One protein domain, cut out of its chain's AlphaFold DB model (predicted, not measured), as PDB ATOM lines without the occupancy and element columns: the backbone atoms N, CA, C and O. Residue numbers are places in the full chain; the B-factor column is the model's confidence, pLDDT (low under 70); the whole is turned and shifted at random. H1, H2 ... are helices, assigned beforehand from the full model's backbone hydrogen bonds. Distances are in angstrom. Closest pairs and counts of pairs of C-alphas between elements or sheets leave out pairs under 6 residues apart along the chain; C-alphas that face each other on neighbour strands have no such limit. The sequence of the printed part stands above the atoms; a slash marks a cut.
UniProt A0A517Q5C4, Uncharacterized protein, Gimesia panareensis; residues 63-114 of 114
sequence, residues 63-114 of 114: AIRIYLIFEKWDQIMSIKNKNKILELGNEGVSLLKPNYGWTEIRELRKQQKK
ATOM      1  N   ALA A  63      16.247  57.493  -8.411       72.12
ATOM      2  CA  ALA A  63      17.707  57.453  -8.359       72.12
ATOM      3  C   ALA A  63      18.218  56.733  -7.097       72.12
ATOM      4  O   ALA A  63      19.085  55.864  -7.196       72.12
ATOM      5  N   ILE A  64      17.624  57.009  -5.928       74.31
ATOM      6  CA  ILE A  64      17.961  56.327  -4.666       74.31
ATOM      7  C   ILE A  64      17.645  54.826  -4.747       74.31
ATOM      8  O   ILE A  64      18.445  53.994  -4.319       74.31
ATOM      9  N   ARG A  65      16.495  54.443  -5.319       66.38
ATOM     10  CA  ARG A  65      16.137  53.022  -5.476       66.38
ATOM     11  C   ARG A  65      17.081  52.283  -6.417       66.38
ATOM     12  O   ARG A  65      17.488  51.168  -6.099       66.38
ATOM     13  N   ILE A  66      17.439  52.894  -7.545       70.25
ATOM     14  CA  ILE A  66      18.409  52.328  -8.490       70.25
ATOM     15  C   ILE A  66      19.761  52.142  -7.792       70.25
ATOM     16  O   ILE A  66      20.360  51.076  -7.912       70.25
ATOM     17  N   TYR A  67      20.197  53.118  -6.992       65.69
ATOM     18  CA  TYR A  67      21.424  53.018  -6.204       65.69
ATOM     19  C   TYR A  67      21.416  51.824  -5.239       65.69
ATOM     20  O   TYR A  67      22.345  51.021  -5.267       65.69
ATOM     21  N   LEU A  68      20.347  51.643  -4.454       67.69
ATOM     22  CA  LEU A  68      20.224  50.504  -3.531       67.69
ATOM     23  C   LEU A  68      20.265  49.152  -4.256       67.69
ATOM     24  O   LEU A  68      20.761  48.165  -3.714       67.69
ATOM     25  N   ILE A  69      19.731  49.091  -5.478       67.31
ATOM     26  CA  ILE A  69      19.799  47.886  -6.310       67.31
ATOM     27  C   ILE A  69      21.241  47.638  -6.756       67.31
ATOM     28  O   ILE A  69      21.720  46.515  -6.614       67.31
ATOM     29  N   PHE A  70      21.943  48.665  -7.245       69.62
ATOM     30  CA  PHE A  70      23.346  48.553  -7.649       69.62
ATOM     31  C   PHE A  70      24.263  48.170  -6.486       69.62
ATOM     32  O   PHE A  70      25.100  47.289  -6.654       69.62
ATOM     33  N   GLU A  71      24.076  48.761  -5.305       68.56
ATOM     34  CA  GLU A  71      24.848  48.428  -4.104       68.56
ATOM     35  C   GLU A  71      24.671  46.953  -3.725       68.56
ATOM     36  O   GLU A  71      25.651  46.229  -3.544       68.56
ATOM     37  N   LYS A  72      23.425  46.463  -3.698       67.88
ATOM     38  CA  LYS A  72      23.149  45.037  -3.463       67.88
ATOM     39  C   LYS A  72      23.758  44.145  -4.541       67.88
ATOM     40  O   LYS A  72      24.233  43.053  -4.234       67.88
ATOM     41  N   TRP A  73      23.752  44.584  -5.797       68.69
ATOM     42  CA  TRP A  73      24.326  43.825  -6.907       68.69
ATOM     43  C   TRP A  73      25.851  43.716  -6.797       68.69
ATOM     44  O   TRP A  73      26.406  42.634  -6.992       68.69
ATOM     45  N   ASP A  74      26.518  44.803  -6.408       68.56
ATOM     46  CA  ASP A  74      27.964  44.842  -6.184       68.56
ATOM     47  C   ASP A  74      28.367  43.977  -4.977       68.56
ATOM     48  O   ASP A  74      29.303  43.174  -5.051       68.56
ATOM     49  N   GLN A  75      27.575  44.013  -3.898       69.19
ATOM     50  CA  GLN A  75      27.732  43.093  -2.766       69.19
ATOM     51  C   GLN A  75      27.641  41.628  -3.217       69.19
ATOM     52  O   GLN A  75      28.550  40.845  -2.935       69.19
ATOM     53  N   ILE A  76      26.607  41.258  -3.979       68.06
ATOM     54  CA  ILE A  76      26.428  39.890  -4.495       68.06
ATOM     55  C   ILE A  76      27.607  39.471  -5.383       68.06
ATOM     56  O   ILE A  76      28.113  38.352  -5.250       68.06
ATOM     57  N   MET A  77      28.078  40.355  -6.264       72.12
ATOM     58  CA  MET A  77      29.232  40.085  -7.124       72.12
ATOM     59  C   MET A  77      30.518  39.888  -6.322       72.12
ATOM     60  O   MET A  77      31.268  38.948  -6.601       72.12
ATOM     61  N   SER A  78      30.747  40.706  -5.293       66.38
ATOM     62  CA  SER A  78      31.907  40.563  -4.411       66.38
ATOM     63  C   SER A  78      31.892  39.235  -3.641       66.38
ATOM     64  O   SER A  78      32.918  38.562  -3.550       66.38
ATOM     65  N   ILE A  79      30.718  38.802  -3.167       70.38
ATOM     66  CA  ILE A  79      30.530  37.540  -2.438       70.38
ATOM     67  C   ILE A  79      30.754  36.347  -3.374       70.38
ATOM     68  O   ILE A  79      31.471  35.404  -3.027       70.38
ATOM     69  N   LYS A  80      30.169  36.385  -4.579       74.31
ATOM     70  CA  LYS A  80      30.246  35.291  -5.559       74.31
ATOM     71  C   LYS A  80      31.656  35.115  -6.125       74.31
ATOM     72  O   LYS A  80      32.086  33.985  -6.340       74.31
ATOM     73  N   ASN A  81      32.386  36.214  -6.320       76.06
ATOM     74  CA  ASN A  81      33.722  36.211  -6.923       76.06
ATOM     75  C   ASN A  81      34.858  36.438  -5.916       76.06
ATOM     76  O   ASN A  81      35.980  36.729  -6.327       76.06
ATOM     77  N   LYS A  82      34.609  36.263  -4.613       74.06
ATOM     78  CA  LYS A  82      35.579  36.522  -3.536       74.06
ATOM     79  C   LYS A  82      36.968  35.908  -3.765       74.06
ATOM     80  O   LYS A  82      37.969  36.573  -3.528       74.06
ATOM     81  N   ASN A  83      37.036  34.688  -4.304       73.50
ATOM     82  CA  ASN A  83      38.306  34.013  -4.594       73.50
ATOM     83  C   ASN A  83      39.060  34.700  -5.746       73.50
ATOM     84  O   ASN A  83      40.221  35.057  -5.588       73.50
ATOM     85  N   LYS A  84      38.384  34.999  -6.863       74.19
ATOM     86  CA  LYS A  84      38.978  35.766  -7.975       74.19
ATOM     87  C   LYS A  84      39.431  37.160  -7.546       74.19
ATOM     88  O   LYS A  84      40.451  37.652  -8.006       74.19
ATOM     89  N   ILE A  85      38.686  37.805  -6.650       71.75
ATOM     90  CA  ILE A  85      39.048  39.131  -6.145       71.75
ATOM     91  C   ILE A  85      40.313  39.044  -5.279       71.75
ATOM     92  O   ILE A  85      41.170  39.913  -5.374       71.75
ATOM     93  N   LEU A  86      40.493  37.979  -4.493       73.88
ATOM     94  CA  LEU A  86      41.716  37.761  -3.710       73.88
ATOM     95  C   LEU A  86      42.977  37.546  -4.568       73.88
ATOM     96  O   LEU A  86      44.076  37.847  -4.097       73.88
ATOM     97  N   GLU A  87      42.835  37.100  -5.821       78.31
ATOM     98  CA  GLU A  87      43.951  36.949  -6.775       78.31
ATOM     99  C   GLU A  87      44.541  38.300  -7.202       78.31
ATOM    100  O   GLU A  87      45.724  38.379  -7.520       78.31
ATOM    101  N   LEU A  88      43.766  39.387  -7.104       76.38
ATOM    102  CA  LEU A  88      44.226  40.765  -7.340       76.38
ATOM    103  C   LEU A  88      45.108  41.307  -6.195       76.38
ATOM    104  O   LEU A  88      45.460  42.486  -6.163       76.38
ATOM    105  N   GLY A  89      45.450  40.475  -5.208       75.12
ATOM    106  CA  GLY A  89      46.361  40.830  -4.127       75.12
ATOM    107  C   GLY A  89      45.785  41.893  -3.186       75.12
ATOM    108  O   GLY A  89      44.655  41.784  -2.706       75.12
ATOM    109  N   ASN A  90      46.579  42.914  -2.857       74.88
ATOM    110  CA  ASN A  90      46.187  43.934  -1.876       74.88
ATOM    111  C   ASN A  90      45.064  44.858  -2.379       74.88
ATOM    112  O   ASN A  90      44.273  45.346  -1.568       74.88
ATOM    113  N   GLU A  91      44.948  45.054  -3.695       72.00
ATOM    114  CA  GLU A  91      43.863  45.837  -4.296       72.00
ATOM    115  C   GLU A  91      42.524  45.107  -4.168       72.00
ATOM    116  O   GLU A  91      41.535  45.695  -3.730       72.00
ATOM    117  N   GLY A  92      42.512  43.798  -4.413       70.19
ATOM    118  CA  GLY A  92      41.335  42.953  -4.217       70.19
ATOM    119  C   GLY A  92      40.851  42.884  -2.767       70.19
ATOM    120  O   GLY A  92      39.654  42.948  -2.492       70.19
ATOM    121  N   VAL A  93      41.777  42.854  -1.804       73.56
ATOM    122  CA  VAL A  93      41.433  42.914  -0.372       73.56
ATOM    123  C   VAL A  93      40.705  44.209  -0.010       73.56
ATOM    124  O   VAL A  93      39.813  44.198   0.840       73.56
ATOM    125  N   SER A  94      41.042  45.327  -0.660       73.38
ATOM    126  CA  SER A  94      40.349  46.598  -0.425       73.38
ATOM    127  C   SER A  94      38.886  46.575  -0.888       73.38
ATOM    128  O   SER A  94      38.055  47.223  -0.257       73.38
ATOM    129  N   LEU A  95      38.565  45.773  -1.911       70.12
ATOM    130  CA  LEU A  95      37.210  45.593  -2.443       70.12
ATOM    131  C   LEU A  95      36.345  44.658  -1.584       70.12
ATOM    132  O   LEU A  95      35.125  44.762  -1.611       70.12
ATOM    133  N   LEU A  96      36.962  43.765  -0.802       72.50
ATOM    134  CA  LEU A  96      36.257  42.831   0.086       72.50
ATOM    135  C   LEU A  96      36.031  43.389   1.496       72.50
ATOM    136  O   LEU A  96      35.078  42.994   2.160       72.50
ATOM    137  N   LYS A  97      36.865  44.338   1.941       73.94
ATOM    138  CA  LYS A  97      36.747  45.023   3.243       73.94
ATOM    139  C   LYS A  97      35.363  45.599   3.589       73.94
ATOM    140  O   LYS A  97      35.048  45.605   4.774       73.94
ATOM    141  N   PRO A  98      34.560  46.118   2.641       70.44
ATOM    142  CA  PRO A  98      33.223  46.623   2.955       70.44
ATOM    143  C   PRO A  98      32.251  45.523   3.396       70.44
ATOM    144  O   PRO A  98      31.340  45.803   4.167       70.44
ATOM    145  N   ASN A  99      32.457  44.287   2.926       68.31
ATOM    146  CA  ASN A  99      31.518  43.176   3.101       68.31
ATOM    147  C   ASN A  99      32.043  42.072   4.029       68.31
ATOM    148  O   ASN A  99      31.259  41.234   4.465       68.31
ATOM    149  N   TYR A 100      33.346  42.060   4.319       71.00
ATOM    150  CA  TYR A 100      34.006  41.018   5.100       71.00
ATOM    151  C   TYR A 100      34.954  41.598   6.145       71.00
ATOM    152  O   TYR A 100      35.716  42.537   5.885       71.00
ATOM    153  N   GLY A 101      34.965  40.975   7.323       78.00
ATOM    154  CA  GLY A 101      35.922  41.289   8.379       78.00
ATOM    155  C   GLY A 101      37.353  40.887   8.003       78.00
ATOM    156  O   GLY A 101      37.595  39.969   7.220       78.00
ATOM    157  N   TRP A 102      38.349  41.537   8.613       76.19
ATOM    158  CA  TRP A 102      39.767  41.203   8.395       76.19
ATOM    159  C   TRP A 102      40.106  39.734   8.705       76.19
ATOM    160  O   TRP A 102      40.984  39.155   8.059       76.19
ATOM    161  N   THR A 103      39.428  39.134   9.684       79.75
ATOM    162  CA  THR A 103      39.556  37.714  10.043       79.75
ATOM    163  C   THR A 103      39.045  36.801   8.929       79.75
ATOM    164  O   THR A 103      39.774  35.905   8.509       79.75
ATOM    165  N   GLU A 104      37.870  37.088   8.371       79.94
ATOM    166  CA  GLU A 104      37.256  36.327   7.275       79.94
ATOM    167  C   GLU A 104      38.088  36.409   5.988       79.94
ATOM    168  O   GLU A 104      38.359  35.395   5.346       79.94
ATOM    169  N   ILE A 105      38.596  37.598   5.646       79.06
ATOM    170  CA  ILE A 105      39.495  37.786   4.494       79.06
ATOM    171  C   ILE A 105      40.773  36.946   4.656       79.06
ATOM    172  O   ILE A 105      41.278  36.359   3.692       79.06
ATOM    173  N   ARG A 106      41.315  36.862   5.879       79.00
ATOM    174  CA  ARG A 106      42.507  36.056   6.176       79.00
ATOM    175  C   ARG A 106      42.221  34.557   6.050       79.00
ATOM    176  O   ARG A 106      43.093  33.830   5.575       79.00
ATOM    177  N   GLU A 107      41.041  34.097   6.453       81.62
ATOM    178  CA  GLU A 107      40.616  32.703   6.284       81.62
ATOM    179  C   GLU A 107      40.413  32.332   4.815       81.62
ATOM    180  O   GLU A 107      40.954  31.318   4.369       81.62
ATOM    181  N   LEU A 108      39.753  33.190   4.033       79.69
ATOM    182  CA  LEU A 108      39.577  32.990   2.589       79.69
ATOM    183  C   LEU A 108      40.926  32.863   1.862       79.69
ATOM    184  O   LEU A 108      41.117  31.960   1.050       79.69
ATOM    185  N   ARG A 109      41.919  33.690   2.221       78.38
ATOM    186  CA  ARG A 109      43.282  33.599   1.662       78.38
ATOM    187  C   ARG A 109      43.993  32.288   2.026       78.38
ATOM    188  O   ARG A 109      44.813  31.805   1.251       78.38
ATOM    189  N   LYS A 110      43.724  31.718   3.206       80.38
ATOM    190  CA  LYS A 110      44.281  30.415   3.610       80.38
ATOM    191  C   LYS A 110      43.638  29.265   2.836       80.38
ATOM    192  O   LYS A 110      44.346  28.331   2.481       80.38
ATOM    193  N   GLN A 111      42.334  29.345   2.571       77.81
ATOM    194  CA  GLN A 111      41.611  28.347   1.774       77.81
ATOM    195  C   GLN A 111      42.082  28.320   0.316       77.81
ATOM    196  O   GLN A 111      42.133  27.254  -0.273       77.81
ATOM    197  N   GLN A 112      42.486  29.465  -0.236       71.56
ATOM    198  CA  GLN A 112      42.964  29.581  -1.618       71.56
ATOM    199  C   GLN A 112      44.400  29.062  -1.844       71.56
ATOM    200  O   GLN A 112      44.816  28.876  -2.981       71.56
ATOM    201  N   LYS A 113      45.180  28.876  -0.771       67.56
ATOM    202  CA  LYS A 113      46.561  28.361  -0.825       67.56
ATOM    203  C   LYS A 113      46.665  26.846  -0.596       67.56
ATOM    204  O   LYS A 113      47.781  26.332  -0.581       67.56
ATOM    205  N   LYS A 114      45.542  26.172  -0.345       57.59
ATOM    206  CA  LYS A 114      45.438  24.709  -0.303       57.59
ATOM    207  C   LYS A 114      45.000  24.198  -1.665       57.59
ATOM    208  O   LYS A 114      45.478  23.105  -2.020       57.59
TER     209      LYS A 114
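AT A GLANCE: This is residues 63 to 114 of the 114 residues of an uncharacterized protein of Gimesia panareensis (UniProt A0A517Q5C4). A long helix, H1, sticks out with residues 63 to 74 as an arm from a small compact head, where H2 and H3 form a helical hairpin with H4 set crosswise near it. The printed part has 52 residues with four named helices, H1 to H4, and no named strand: all helix. It is only just loose, close to compact, with radius of gyration of the C-alphas 12.3 A and spans of 43 by 17 by 16 A.

IN THESE COORDINATES: Find C-alpha 63 at (17.707, 57.453, -8.359); H1, residues 63 to 80, runs 25.6 A from there. H2 is residues 82 to 87, H3 residues 89 to 96. H4, residues 102 to 111, runs 14.6 A to C-alpha 111 at (41.611, 28.347, 1.774).

HOW THE PARTS SIT: Look at Ile 85 and Gly 92, closest C-alphas of the hairpin H2 and H3, 4.9 A apart; these helices touch at a shallow tilt of 23 degrees, opposite ways. H4 is close to but not clearly touching H3, C-alphas Val 93 and Ile 105 being closest at 7.3 A. H1 and H4 are apart. Every O i to N i+4 pair in H1, H2, H3 and H4 is within hydrogen-bond range.

THE WHOLE: C-alphas 63 and 114 are farthest apart, 43.7 A. The printed part has no cut; its three links are tight. Find pLDDT under 70 at residues 67 to 76, among others.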